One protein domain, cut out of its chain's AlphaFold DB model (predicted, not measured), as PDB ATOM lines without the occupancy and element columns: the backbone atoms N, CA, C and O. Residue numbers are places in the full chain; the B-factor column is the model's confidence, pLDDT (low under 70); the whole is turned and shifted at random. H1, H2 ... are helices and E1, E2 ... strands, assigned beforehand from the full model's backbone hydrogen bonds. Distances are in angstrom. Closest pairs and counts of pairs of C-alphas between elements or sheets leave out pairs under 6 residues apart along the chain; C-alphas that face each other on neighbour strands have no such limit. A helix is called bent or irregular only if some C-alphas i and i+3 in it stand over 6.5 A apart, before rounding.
ATOM      1  N   GLU A   2      25.963 -65.369 -23.226       59.69
ATOM      2  CA  GLU A   2      26.301 -65.411 -24.654       59.69
ATOM      3  C   GLU A   2      27.776 -65.781 -24.857       59.69
ATOM      4  O   GLU A   2      28.089 -66.587 -25.722       59.69
ATOM      5  N   ASP A   3      28.659 -65.298 -23.977       65.94
ATOM      6  CA  ASP A   3      30.082 -65.636 -23.995       65.94
ATOM      7  C   ASP A   3      30.389 -67.083 -23.601       65.94
ATOM      8  O   ASP A   3      31.311 -67.650 -24.156       65.94
ATOM      9  N   LEU A   4      29.600 -67.733 -22.735       65.69
ATOM     10  CA  LEU A   4      29.783 -69.156 -22.406       65.69
ATOM     11  C   LEU A   4      29.383 -70.043 -23.598       65.69
ATOM     12  O   LEU A   4      30.062 -71.016 -23.907       65.69
ATOM     13  N   ILE A   5      28.309 -69.667 -24.301       64.75
ATOM     14  CA  ILE A   5      27.858 -70.316 -25.541       64.75
ATOM     15  C   ILE A   5      28.897 -70.107 -26.653       64.75
ATOM     16  O   ILE A   5      29.274 -71.055 -27.342       64.75
ATOM     17  N   LYS A   6      29.405 -68.876 -26.804       62.53
ATOM     18  CA  LYS A   6      30.490 -68.553 -27.742       62.53
ATOM     19  C   LYS A   6      31.770 -69.307 -27.382       62.53
ATOM     20  O   LYS A   6      32.400 -69.855 -28.279       62.53
ATOM     21  N   SER A   7      32.120 -69.405 -26.099       66.75
ATOM     22  CA  SER A   7      33.265 -70.181 -25.623       66.75
ATOM     23  C   SER A   7      33.096 -71.664 -25.922       66.75
ATOM     24  O   SER A   7      34.010 -72.245 -26.483       66.75
ATOM     25  N   ALA A   8      31.942 -72.276 -25.647       69.94
ATOM     26  CA  ALA A   8      31.702 -73.684 -25.973       69.94
ATOM     27  C   ALA A   8      31.910 -73.973 -27.471       69.94
ATOM     28  O   ALA A   8      32.641 -74.892 -27.829       69.94
ATOM     29  N   ASN A   9      31.351 -73.131 -28.344       66.94
ATOM     30  CA  ASN A   9      31.447 -73.313 -29.796       66.94
ATOM     31  C   ASN A   9      32.832 -72.976 -30.377       66.94
ATOM     32  O   ASN A   9      33.227 -73.558 -31.382       66.94
ATOM     33  N   MET A  10      33.562 -72.024 -29.791       66.19
ATOM     34  CA  MET A  10      34.854 -71.558 -30.314       66.19
ATOM     35  C   MET A  10      36.036 -72.328 -29.730       66.19
ATOM     36  O   MET A  10      36.996 -72.640 -30.430       66.19
ATOM     37  N   VAL A  11      35.985 -72.609 -28.432       69.56
ATOM     38  CA  VAL A  11      37.116 -73.149 -27.683       69.56
ATOM     39  C   VAL A  11      37.230 -74.657 -27.884       69.56
ATOM     40  O   VAL A  11      38.337 -75.174 -28.019       69.56
ATOM     41  N   TRP A  12      36.096 -75.356 -27.986       75.38
ATOM     42  CA  TRP A  12      36.076 -76.806 -28.150       75.38
ATOM     43  C   TRP A  12      36.790 -77.289 -29.429       75.38
ATOM     44  O   TRP A  12      37.715 -78.097 -29.306       75.38
ATOM     45  N   PRO A  13      36.505 -76.744 -30.635       72.00
ATOM     46  CA  PRO A  13      37.246 -77.111 -31.847       72.00
ATOM     47  C   PRO A  13      38.702 -76.621 -31.847       72.00
ATOM     48  O   PRO A  13      39.532 -77.139 -32.592       72.00
ATOM     49  N   GLY A  14      39.017 -75.600 -31.041       71.69
ATOM     50  CA  GLY A  14      40.370 -75.061 -30.901       71.69
ATOM     51  C   GLY A  14      41.292 -75.947 -30.059       71.69
ATOM     52  O   GLY A  14      42.478 -76.053 -30.371       71.69
ATOM     53  N   TYR A  15      40.767 -76.598 -29.017       67.88
ATOM     54  CA  TYR A  15      41.549 -77.484 -28.146       67.88
ATOM     55  C   TYR A  15      41.635 -78.920 -28.641       67.88
ATOM     56  O   TYR A  15      42.633 -79.591 -28.376       67.88
ATOM     57  N   TYR A  16      40.631 -79.390 -29.375       72.06
ATOM     58  CA  TYR A  16      40.554 -80.791 -29.750       72.06
ATOM     59  C   TYR A  16      40.267 -80.971 -31.237       72.06
ATOM     60  O   TYR A  16      39.357 -80.370 -31.803       72.06
ATOM     61  N   ARG A  17      41.029 -81.865 -31.870       72.12
ATOM     62  CA  ARG A  17      40.723 -82.367 -33.213       72.12
ATOM     63  C   ARG A  17      39.881 -83.633 -33.071       72.12
ATOM     64  O   ARG A  17      40.235 -84.497 -32.280       72.12
ATOM     65  N   ASN A  18      38.807 -83.742 -33.854       73.56
ATOM     66  CA  ASN A  18      37.906 -84.907 -33.889       73.56
ATOM     67  C   ASN A  18      37.204 -85.241 -32.553       73.56
ATOM     68  O   ASN A  18      36.873 -86.396 -32.315       73.56
ATOM     69  N   ALA A  19      36.960 -84.256 -31.685       77.50
ATOM     70  CA  ALA A  19      36.378 -84.480 -30.356       77.50
ATOM     71  C   ALA A  19      34.891 -84.112 -30.258       77.50
ATOM     72  O   ALA A  19      34.459 -83.508 -29.278       77.50
ATOM     73  N   GLY A  20      34.106 -84.429 -31.284       85.56
ATOM     74  CA  GLY A  20      32.671 -84.150 -31.278       85.56
ATOM     75  C   GLY A  20      32.329 -82.666 -31.079       85.56
ATOM     76  O   GLY A  20      33.087 -81.780 -31.485       85.56
ATOM     77  N   THR A  21      31.180 -82.381 -30.460       88.88
ATOM     78  CA  THR A  21      30.650 -81.009 -30.328       88.88
ATOM     79  C   THR A  21      30.233 -80.689 -28.899       88.88
ATOM     80  O   THR A  21      29.452 -81.426 -28.306       88.88
ATOM     81  N   MET A  22      30.670 -79.542 -28.373       90.38
ATOM     82  CA  MET A  22      30.158 -78.995 -27.115       90.38
ATOM     83  C   MET A  22      28.993 -78.030 -27.361       90.38
ATOM     84  O   MET A  22      29.091 -77.135 -28.195       90.38
ATOM     85  N   GLN A  23      27.903 -78.177 -26.608       90.69
ATOM     86  CA  GLN A  23      26.695 -77.359 -26.715       90.69
ATOM     87  C   GLN A  23      26.182 -76.934 -25.340       90.69
ATOM     88  O   GLN A  23      26.189 -77.714 -24.391       90.69
ATOM     89  N   VAL A  24      25.660 -75.711 -25.245       90.81
ATOM     90  CA  VAL A  24      24.900 -75.258 -24.072       90.81
ATOM     91  C   VAL A  24      23.419 -75.524 -24.334       90.81
ATOM     92  O   VAL A  24      22.828 -74.921 -25.225       90.81
ATOM     93  N   ILE A  25      22.820 -76.425 -23.559       92.81
ATOM     94  CA  ILE A  25      21.417 -76.841 -23.708       92.81
ATOM     95  C   ILE A  25      20.482 -75.917 -22.924       92.81
ATOM     96  O   ILE A  25      19.397 -75.568 -23.380       92.81
ATOM     97  N   SER A  26      20.914 -75.500 -21.734       89.56
ATOM     98  CA  SER A  26      20.217 -74.543 -20.876       89.56
ATOM     99  C   SER A  26      21.240 -73.594 -20.279       89.56
ATOM    100  O   SER A  26      22.323 -74.018 -19.892       89.56
ATOM    101  N   SER A  27      20.888 -72.318 -20.170       83.94
ATOM    102  CA  SER A  27      21.755 -71.277 -19.613       83.94
ATOM    103  C   SER A  27      21.064 -70.507 -18.482       83.94
ATOM    104  O   SER A  27      21.231 -69.291 -18.358       83.94
ATOM    105  N   LYS A  28      20.251 -71.196 -17.675       87.12
ATOM    106  CA  LYS A  28      19.615 -70.597 -16.495       87.12
ATOM    107  C   LYS A  28      20.625 -70.524 -15.344       87.12
ATOM    108  O   LYS A  28      21.337 -71.511 -15.157       87.12
ATOM    109  N   PRO A  29      20.698 -69.417 -14.580       84.44
ATOM    110  CA  PRO A  29      21.674 -69.253 -13.501       84.44
ATOM    111  C   PRO A  29      21.713 -70.454 -12.554       84.44
ATOM    112  O   PRO A  29      22.754 -71.060 -12.366       84.44
ATOM    113  N   GLU A  30      20.568 -70.906 -12.064       87.88
ATOM    114  CA  GLU A  30      20.448 -72.038 -11.144       87.88
ATOM    115  C   GLU A  30      20.548 -73.430 -11.794       87.88
ATOM    116  O   GLU A  30      20.663 -74.422 -11.080       87.88
ATOM    117  N   ASN A  31      20.482 -73.525 -13.126       89.38
ATOM    118  CA  ASN A  31      20.491 -74.802 -13.843       89.38
ATOM    119  C   ASN A  31      20.993 -74.633 -15.284       89.38
ATOM    120  O   ASN A  31      20.229 -74.660 -16.264       89.38
ATOM    121  N   THR A  32      22.295 -74.406 -15.405       92.38
ATOM    122  CA  THR A  32      22.978 -74.406 -16.695       92.38
ATOM    123  C   THR A  32      23.396 -75.826 -17.032       92.38
ATOM    124  O   THR A  32      23.917 -76.546 -16.183       92.38
ATOM    125  N   VAL A  33      23.143 -76.224 -18.275       94.75
ATOM    126  CA  VAL A  33      23.373 -77.577 -18.779       94.75
ATOM    127  C   VAL A  33      24.232 -77.486 -20.026       94.75
ATOM    128  O   VAL A  33      23.883 -76.782 -20.977       94.75
ATOM    129  N   ILE A  34      25.339 -78.216 -20.024       94.25
ATOM    130  CA  ILE A  34      26.284 -78.314 -21.135       94.25
ATOM    131  C   ILE A  34      26.386 -79.777 -21.538       94.25
ATOM    132  O   ILE A  34      26.489 -80.646 -20.675       94.25
ATOM    133  N   ARG A  35      26.385 -80.053 -22.842       94.69
ATOM    134  CA  ARG A  35      26.610 -81.390 -23.391       94.69
ATOM    135  C   ARG A  35      27.830 -81.420 -24.289       94.69
ATOM    136  O   ARG A  35      28.054 -80.476 -25.038       94.69
ATOM    137  N   ILE A  36      28.568 -82.522 -24.245       92.44
ATOM    138  CA  ILE A  36      29.526 -82.904 -25.280       92.44
ATOM    139  C   ILE A  36      28.938 -84.119 -25.993       92.44
ATOM    140  O   ILE A  36      28.664 -85.147 -25.369       92.44
ATOM    141  N   LEU A  37      28.701 -83.959 -27.288       91.69
ATOM    142  CA  LEU A  37      28.156 -84.966 -28.192       91.69
ATOM    143  C   LEU A  37      29.290 -85.590 -29.004       91.69
ATOM    144  O   LEU A  37      30.287 -84.918 -29.264       91.69
ATOM    145  N   ASP A  38      29.105 -86.834 -29.445       89.69
ATOM    146  CA  ASP A  38      29.966 -87.517 -30.423       89.69
ATOM    147  C   ASP A  38      31.453 -87.607 -30.033       89.69
ATOM    148  O   ASP A  38      32.333 -87.545 -30.893       89.69
ATOM    149  N   PHE A  39      31.750 -87.772 -28.737       87.44
ATOM    150  CA  PHE A  39      33.120 -87.985 -28.255       87.44
ATOM    151  C   PHE A  39      33.254 -89.242 -27.372       87.44
ATOM    152  O   PHE A  39      33.589 -89.144 -26.193       87.44
ATOM    153  N   PRO A  40      33.003 -90.444 -27.923       83.69
ATOM    154  CA  PRO A  40      32.938 -91.684 -27.142       83.69
ATOM    155  C   PRO A  40      34.280 -92.105 -26.523       83.69
ATOM    156  O   PRO A  40      34.296 -92.806 -25.517       83.69
ATOM    157  N   GLU A  41      35.402 -91.682 -27.108       84.31
ATOM    158  CA  GLU A  41      36.759 -92.030 -26.660       84.31
ATOM    159  C   GLU A  41      37.322 -91.048 -25.620       84.31
ATOM    160  O   GLU A  41      38.514 -91.059 -25.314       84.31
ATOM    161  N   MET A  42      36.481 -90.163 -25.080       83.81
ATOM    162  CA  MET A  42      36.907 -89.224 -24.056       83.81
ATOM    163  C   MET A  42      37.313 -89.970 -22.780       83.81
ATOM    164  O   MET A  42      36.493 -90.613 -22.123       83.81
ATOM    165  N   ASP A  43      38.590 -89.853 -22.412       86.62
ATOM    166  CA  ASP A  43      39.125 -90.493 -21.212       86.62
ATOM    167  C   ASP A  43      38.340 -90.059 -19.948       86.62
ATOM    168  O   ASP A  43      38.039 -88.869 -19.777       86.62
ATOM    169  N   PRO A  44      38.003 -90.973 -19.022       86.44
ATOM    170  CA  PRO A  44      37.283 -90.619 -17.798       86.44
ATOM    171  C   PRO A  44      37.974 -89.547 -16.938       86.44
ATOM    172  O   PRO A  44      37.300 -88.729 -16.305       86.44
ATOM    173  N   ALA A  45      39.310 -89.494 -16.919       88.56
ATOM    174  CA  ALA A  45      40.050 -88.427 -16.247       88.56
ATOM    175  C   ALA A  45      39.814 -87.075 -16.932       88.56
ATOM    176  O   ALA A  45      39.680 -86.049 -16.263       88.56
ATOM    177  N   HIS A  46      39.677 -87.075 -18.258       87.31
ATOM    178  CA  HIS A  46      39.331 -85.884 -19.020       87.31
ATOM    179  C   HIS A  46      37.920 -85.377 -18.681       87.31
ATOM    180  O   HIS A  46      37.720 -84.170 -18.548       87.31
ATOM    181  N   CYS A  47      36.963 -86.271 -18.424       87.38
ATOM    182  CA  CYS A  47      35.618 -85.890 -17.975       87.38
ATOM    183  C   CYS A  47      35.666 -85.100 -16.652       87.38
ATOM    184  O   CYS A  47      35.002 -84.075 -16.499       87.38
ATOM    185  N   ARG A  48      36.528 -85.514 -15.713       89.69
ATOM    186  CA  ARG A  48      36.755 -84.788 -14.449       89.69
ATOM    187  C   ARG A  48      37.447 -83.444 -14.648       89.69
ATOM    188  O   ARG A  48      37.099 -82.481 -13.969       89.69
ATOM    189  N   LEU A  49      38.396 -83.359 -15.579       91.00
ATOM    190  CA  LEU A  49      39.028 -82.086 -15.935       91.00
ATOM    191  C   LEU A  49      37.994 -81.083 -16.467       91.00
ATOM    192  O   LEU A  49      38.050 -79.905 -16.111       91.00
ATOM    193  N   MET A  50      37.006 -81.552 -17.236       91.12
ATOM    194  CA  MET A  50      35.944 -80.692 -17.760       91.12
ATOM    195  C   MET A  50      35.048 -80.089 -16.677       91.12
ATOM    196  O   MET A  50      34.674 -78.925 -16.803       91.12
ATOM    197  N   GLU A  51      34.769 -80.801 -15.579       94.62
ATOM    198  CA  GLU A  51      34.060 -80.221 -14.424       94.62
ATOM    199  C   GLU A  51      34.776 -78.957 -13.903       94.62
ATOM    200  O   GLU A  51      34.160 -77.910 -13.671       94.62
ATOM    201  N   GLY A  52      36.102 -79.029 -13.759       92.94
ATOM    202  CA  GLY A  52      36.928 -77.908 -13.308       92.94
ATOM    203  C   GLY A  52      37.029 -76.788 -14.344       92.94
ATOM    204  O   GLY A  52      36.897 -75.611 -13.996       92.94
ATOM    205  N   TRP A  53      37.214 -77.144 -15.617       91.44
ATOM    206  CA  TRP A  53      37.306 -76.179 -16.711       91.44
ATOM    207  C   TRP A  53      36.013 -75.365 -16.860       91.44
ATOM    208  O   TRP A  53      36.066 -74.136 -16.862       91.44
ATOM    209  N   ILE A  54      34.848 -76.027 -16.882       92.00
ATOM    210  CA  ILE A  54      33.533 -75.372 -17.007       92.00
ATOM    211  C   ILE A  54      33.287 -74.430 -15.823       92.00
ATOM    212  O   ILE A  54      32.882 -73.281 -16.007       92.00
ATOM    213  N   SER A  55      33.569 -74.899 -14.605       93.50
ATOM    214  CA  SER A  55      33.443 -74.093 -13.386       93.50
ATOM    215  C   SER A  55      34.320 -72.836 -13.446       93.50
ATOM    216  O   SER A  55      33.872 -71.738 -13.119       93.50
ATOM    217  N   SER A  56      35.561 -72.985 -13.912       91.81
ATOM    218  CA  SER A  56      36.514 -71.877 -14.023       91.81
ATOM    219  C   SER A  56      36.115 -70.880 -15.108       91.81
ATOM    220  O   SER A  56      36.226 -69.676 -14.891       91.81
ATOM    221  N   ALA A  57      35.600 -71.355 -16.247       88.94
ATOM    222  CA  ALA A  57      35.129 -70.492 -17.326       88.94
ATOM    223  C   ALA A  57      34.049 -69.517 -16.835       88.94
ATOM    224  O   ALA A  57      34.100 -68.332 -17.143       88.94
ATOM    225  N   VAL A  58      33.116 -69.982 -16.002       89.00
ATOM    226  CA  VAL A  58      32.068 -69.128 -15.416       89.00
ATOM    227  C   VAL A  58      32.661 -68.036 -14.530       89.00
ATOM    228  O   VAL A  58      32.255 -66.882 -14.650       89.00
ATOM    229  N   ILE A  59      33.635 -68.381 -13.683       90.94
ATOM    230  CA  ILE A  59      34.319 -67.420 -12.805       90.94
ATOM    231  C   ILE A  59      35.052 -66.358 -13.628       90.94
ATOM    232  O   ILE A  59      34.912 -65.166 -13.367       90.94
ATOM    233  N   VAL A  60      35.801 -66.779 -14.651       89.62
ATOM    234  CA  VAL A  60      36.542 -65.870 -15.544       89.62
ATOM    235  C   VAL A  60      35.599 -64.937 -16.306       89.62
ATOM    236  O   VAL A  60      35.928 -63.774 -16.523       89.62
ATOM    237  N   LEU A  61      34.404 -65.413 -16.660       86.62
ATOM    238  CA  LEU A  61      33.353 -64.614 -17.296       86.62
ATOM    239  C   LEU A  61      32.570 -63.724 -16.307       86.62
ATOM    240  O   LEU A  61      31.571 -63.114 -16.691       86.62
ATOM    241  N   GLY A  62      33.008 -63.640 -15.047       88.38
ATOM    242  CA  GLY A  62      32.439 -62.766 -14.022       88.38
ATOM    243  C   GLY A  62      31.232 -63.342 -13.280       88.38
ATOM    244  O   GLY A  62      30.567 -62.606 -12.561       88.38
ATOM    245  N   GLY A  63      30.922 -64.630 -13.447       89.56
ATOM    246  CA  GLY A  63      29.897 -65.315 -12.664       89.56
ATOM    247  C   GLY A  63      30.433 -65.822 -11.324       89.56
ATOM    248  O   GLY A  63      31.605 -66.164 -11.186       89.56
ATOM    249  N   LYS A  64      29.560 -65.945 -10.326       93.06
ATOM    250  CA  LYS A  64      29.867 -66.610  -9.056       93.06
ATOM    251  C   LYS A  64      29.209 -67.982  -9.030       93.06
ATOM    252  O   LYS A  64      27.997 -68.082  -9.168       93.06
ATOM    253  N   LEU A  65      29.979 -69.046  -8.819       93.44
ATOM    254  CA  LEU A  65      29.409 -70.390  -8.718       93.44
ATOM    255  C   LEU A  65      28.531 -70.518  -7.466       93.44
ATOM    256  O   LEU A  65      28.970 -70.235  -6.353       93.44
ATOM    257  N   ILE A  66      27.301 -70.984  -7.668       94.75
ATOM    258  CA  ILE A  66      26.416 -71.497  -6.616       94.75
ATOM    259  C   ILE A  66      26.719 -72.984  -6.420       94.75
ATOM    260  O   ILE A  66      26.855 -73.457  -5.294       94.75
ATOM    261  N   GLN A  67      26.868 -73.704  -7.533       94.88
ATOM    262  CA  GLN A  67      27.224 -75.111  -7.576       94.88
ATOM    263  C   GLN A  67      28.276 -75.324  -8.674       94.88
ATOM    264  O   GLN A  67      28.046 -74.903  -9.812       94.88
ATOM    265  N   PRO A  68      29.419 -75.967  -8.366       94.44
ATOM    266  CA  PRO A  68      30.415 -76.282  -9.381       94.44
ATOM    267  C   PRO A  68      29.837 -77.248 -10.412       94.44
ATOM    268  O   PRO A  68      28.946 -78.040 -10.099       94.44
ATOM    269  N   ALA A  69      30.379 -77.209 -11.626       95.62
ATOM    270  CA  ALA A  69      29.978 -78.142 -12.662       95.62
ATOM    271  C   ALA A  69      30.228 -79.586 -12.226       95.62
ATOM    272  O   ALA A  69      31.272 -79.914 -11.655       95.62
ATOM    273  N   LYS A  70      29.246 -80.442 -12.493       96.81
ATOM    274  CA  LYS A  70      29.300 -81.874 -12.219       96.81
ATOM    275  C   LYS A  70      28.816 -82.642 -13.426       96.81
ATOM    276  O   LYS A  70      27.782 -82.298 -13.994       96.81
ATOM    277  N   GLU A  71      29.559 -83.681 -13.792       96.31
ATOM    278  CA  GLU A  71      29.113 -84.605 -14.823       96.31
ATOM    279  C   GLU A  71      27.983 -85.481 -14.264       96.31
ATOM    280  O   GLU A  71      28.170 -86.189 -13.271       96.31
ATOM    281  N   VAL A  72      26.813 -85.426 -14.897       96.44
ATOM    282  CA  VAL A  72      25.622 -86.209 -14.526       96.44
ATOM    283  C   VAL A  72      25.363 -87.359 -15.498       96.44
ATOM    284  O   VAL A  72      24.833 -88.385 -15.086       96.44
ATOM    285  N   GLU A  73      25.831 -87.245 -16.744       96.06
ATOM    286  CA  GLU A  73      25.766 -88.289 -17.775       96.06
ATOM    287  C   GLU A  73      27.122 -88.410 -18.477       96.06
ATOM    288  O   GLU A  73      27.821 -87.406 -18.609       96.06
ATOM    289  N   CYS A  74      27.521 -89.616 -18.888       94.12
ATOM    290  CA  CYS A  74      28.839 -89.845 -19.487       94.12
ATOM    291  C   CYS A  74      28.838 -91.007 -20.474       94.12
ATOM    292  O   CYS A  74      28.457 -92.125 -20.117       94.12
ATOM    293  N   MET A  75      29.398 -90.790 -21.666       92.81
ATOM    294  CA  MET A  75      29.517 -91.856 -22.668       92.81
ATOM    295  C   MET A  75      30.409 -93.008 -22.198       92.81
ATOM    296  O   MET A  75      30.101 -94.165 -22.468       92.81
ATOM    297  N   SER A  76      31.442 -92.727 -21.393       88.56
ATOM    298  CA  SER A  76      32.287 -93.782 -20.804       88.56
ATOM    299  C   SER A  76      31.532 -94.697 -19.827       88.56
ATOM    300  O   SER A  76      31.979 -95.807 -19.548       88.56
ATOM    301  N   ARG A  77      30.367 -94.258 -19.322       91.31
ATOM    302  CA  ARG A  77      29.463 -95.041 -18.462       91.31
ATOM    303  C   ARG A  77      28.284 -95.654 -19.233       91.31
ATOM    304  O   ARG A  77      27.371 -96.184 -18.606       91.31
ATOM    305  N   GLY A  78      28.305 -95.598 -20.566       91.81
ATOM    306  CA  GLY A  78      27.235 -96.095 -21.439       91.81
ATOM    307  C   GLY A  78      26.155 -95.061 -21.779       91.81
ATOM    308  O   GLY A  78      25.152 -95.419 -22.395       91.81
ATOM    309  N   GLY A  79      26.343 -93.797 -21.390       93.12
ATOM    310  CA  GLY A  79      25.439 -92.702 -21.727       93.12
ATOM    311  C   GLY A  79      25.506 -92.288 -23.204       93.12
ATOM    312  O   GLY A  79      26.484 -92.570 -23.897       93.12
ATOM    313  N   PRO A  80      24.491 -91.571 -23.712       94.38
ATOM    314  CA  PRO A  80      24.478 -91.081 -25.093       94.38
ATOM    315  C   PRO A  80      25.364 -89.841 -25.323       94.38
ATOM    316  O   PRO A  80      25.631 -89.486 -26.468       94.38
ATOM    317  N   TYR A  81      25.785 -89.158 -24.257       95.00
ATOM    318  CA  TYR A  81      26.593 -87.935 -24.289       95.00
ATOM    319  C   TYR A  81      27.303 -87.722 -22.948       95.00
ATOM    320  O   TYR A  81      27.026 -88.421 -21.974       95.00
ATOM    321  N   HIS A  82      28.195 -86.734 -22.877       94.44
ATOM    322  CA  HIS A  82      28.656 -86.198 -21.594       94.44
ATOM    323  C   HIS A  82      27.804 -84.990 -21.227       94.44
ATOM    324  O   HIS A  82      27.732 -84.049 -22.013       94.44
ATOM    325  N   GLU A  83      27.152 -84.997 -20.068       96.19
ATOM    326  CA  GLU A  83      26.325 -83.880 -19.603       96.19
ATOM    327  C   GLU A  83      26.857 -83.320 -18.296       96.19
ATOM    328  O   GLU A  83      27.078 -84.055 -17.335       96.19
ATOM    329  N   PHE A  84      27.011 -82.002 -18.263       96.12
ATOM    330  CA  PHE A  84      27.486 -81.253 -17.117       96.12
ATOM    331  C   PHE A  84      26.420 -80.264 -16.681       96.12
ATOM    332  O   PHE A  84      25.913 -79.484 -17.491       96.12
ATOM    333  N   VAL A  85      26.125 -80.272 -15.386       96.31
ATOM    334  CA  VAL A  85      25.182 -79.342 -14.767       96.31
ATOM    335  C   VAL A  85      25.925 -78.463 -13.777       96.31
ATOM    336  O   VAL A  85      26.768 -78.949 -13.023       96.31
ATOM    337  N   LEU A  86      25.619 -77.170 -13.791       95.62
ATOM    338  CA  LEU A  86      26.148 -76.191 -12.849       95.62
ATOM    339  C   LEU A  86      25.117 -75.118 -12.507       95.62
ATOM    340  O   LEU A  86      24.193 -74.849 -13.279       95.62
ATOM    341  N   GLY A  87      25.354 -74.455 -11.377       94.06
ATOM    342  CA  GLY A  87      24.614 -73.275 -10.952       94.06
ATOM    343  C   GLY A  87      25.553 -72.097 -10.701       94.06
ATOM    344  O   GLY A  87      26.613 -72.256 -10.097       94.06
ATOM    345  N   TYR A  88      25.168 -70.896 -11.112       91.19
ATOM    346  CA  TYR A  88      25.883 -69.651 -10.857       91.19
ATOM    347  C   TYR A  88      24.918 -68.488 -10.602       91.19
ATOM    348  O   TYR A  88      23.746 -68.532 -10.964       91.19
ATOM    349  N   SER A  89      25.427 -67.421  -9.998       90.31
ATOM    350  CA  SER A  89      24.810 -66.098  -9.972       90.31
ATOM    351  C   SER A  89      25.676 -65.115 -10.757       90.31
ATOM    352  O   SER A  89      26.850 -65.384 -11.031       90.31
ATOM    353  N   LYS A  90      25.093 -63.974 -11.126       80.25
ATOM    354  CA  LYS A  90      25.901 -62.788 -11.431       80.25
ATOM    355  C   LYS A  90      26.516 -62.221 -10.152       80.25
ATOM    356  O   LYS A  90      26.022 -62.586  -9.056       80.25
TER     357      LYS A  90
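What this domain is: This is residues 2 to 90 of the 90 residues of an uncharacterized protein of Deltaproteobacteria bacterium (UniProt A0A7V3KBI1). Look first for a twisted wall of four antiparallel strands, in the order E1, E2, E4, E3, with two helices over one of its faces and the other face bare. H2 runs along the strands over the E4 and E3 half, while H1 packs by the edge strand E1, so that the model has two layers, helices on one face of a sheet. The printed part has 89 residues with two named helices and four named strands, in the chain order H1, E1, E2, H2, E3, E4, and its class is mixed, helices and strands. It is compact, with a radius of gyration of the C-alphas of 12.2 A, and spans 35 by 25 by 20 A.

Where its parts are: Begin in the sheet with E3, residues 64 to 73, the longest strand at 23.7 A from first to last C-alpha. E4, residues 82 to 89, runs 23.5 A and ends at C-alpha 89, (24.810, -66.098, -9.972). E2, residues 31 to 37, covers 19.2 A, and E1, residues 21 to 28, covers 20.5 A. Find C-alpha 44 at (37.283, -90.619, -17.798); from there H2, residues 44 to 60, runs 24.9 A. H1, residues 2 to 15, starts at C-alpha 2, (26.301, -65.411, -24.654), and measures 19.8 A; it is neither bent nor irregular, but only just: C-alphas 10 and 13 are 6.2 A apart.

How they stand to each other: In the hairpin E1 and E2, look for N 23 and O 35 at 2.8 A. Between the antiparallel inner strands E2 and E4, N 34 and O 84 are 2.9 A apart. In the hairpin E3 and E4, N 85 and O 70 are 3.0 A apart; these three pairs are within hydrogen-bond range. E1 and E3, the edge strands, are apart. E2, H2 and E3 form a split strand-helix-strand unit, two strands running the same way with E4 between them, and its crossover is right-handed. H2 is on the sheet at a height of 8.2 A, over E4 and E3, along the strands at 24 degrees to E4 on the local plane; its closest C-alphas to E3 are those of Glu 51 and Ala 69, 4.9 A. H1 is on the same face at a height of 6.8 A, over none of the strands, but only just, with 2 of its C-alphas falling on E1; the closest C-alphas of H1 and E1 are those of Ala 8 and Met 22, 5.6 A. H1 and H2 are close but not clearly touching, Leu 4 and Val 58 having the closest C-alphas at 7.4 A, and run opposite ways at a steep tilt of 41 degrees. O i to N i+4 pairs are within hydrogen-bond range in 8 of 10 cases in H1 and 12 of 13 in H2.

The domain as a whole: The two C-alphas farthest apart are those of Gly 78 and Lys 90, 34.8 A. The printed part has no cut, and no link between its named elements is long. Mean pLDDT of the printed part is 86.6; look for values under 70 at residues 2 to 11 and residue 15.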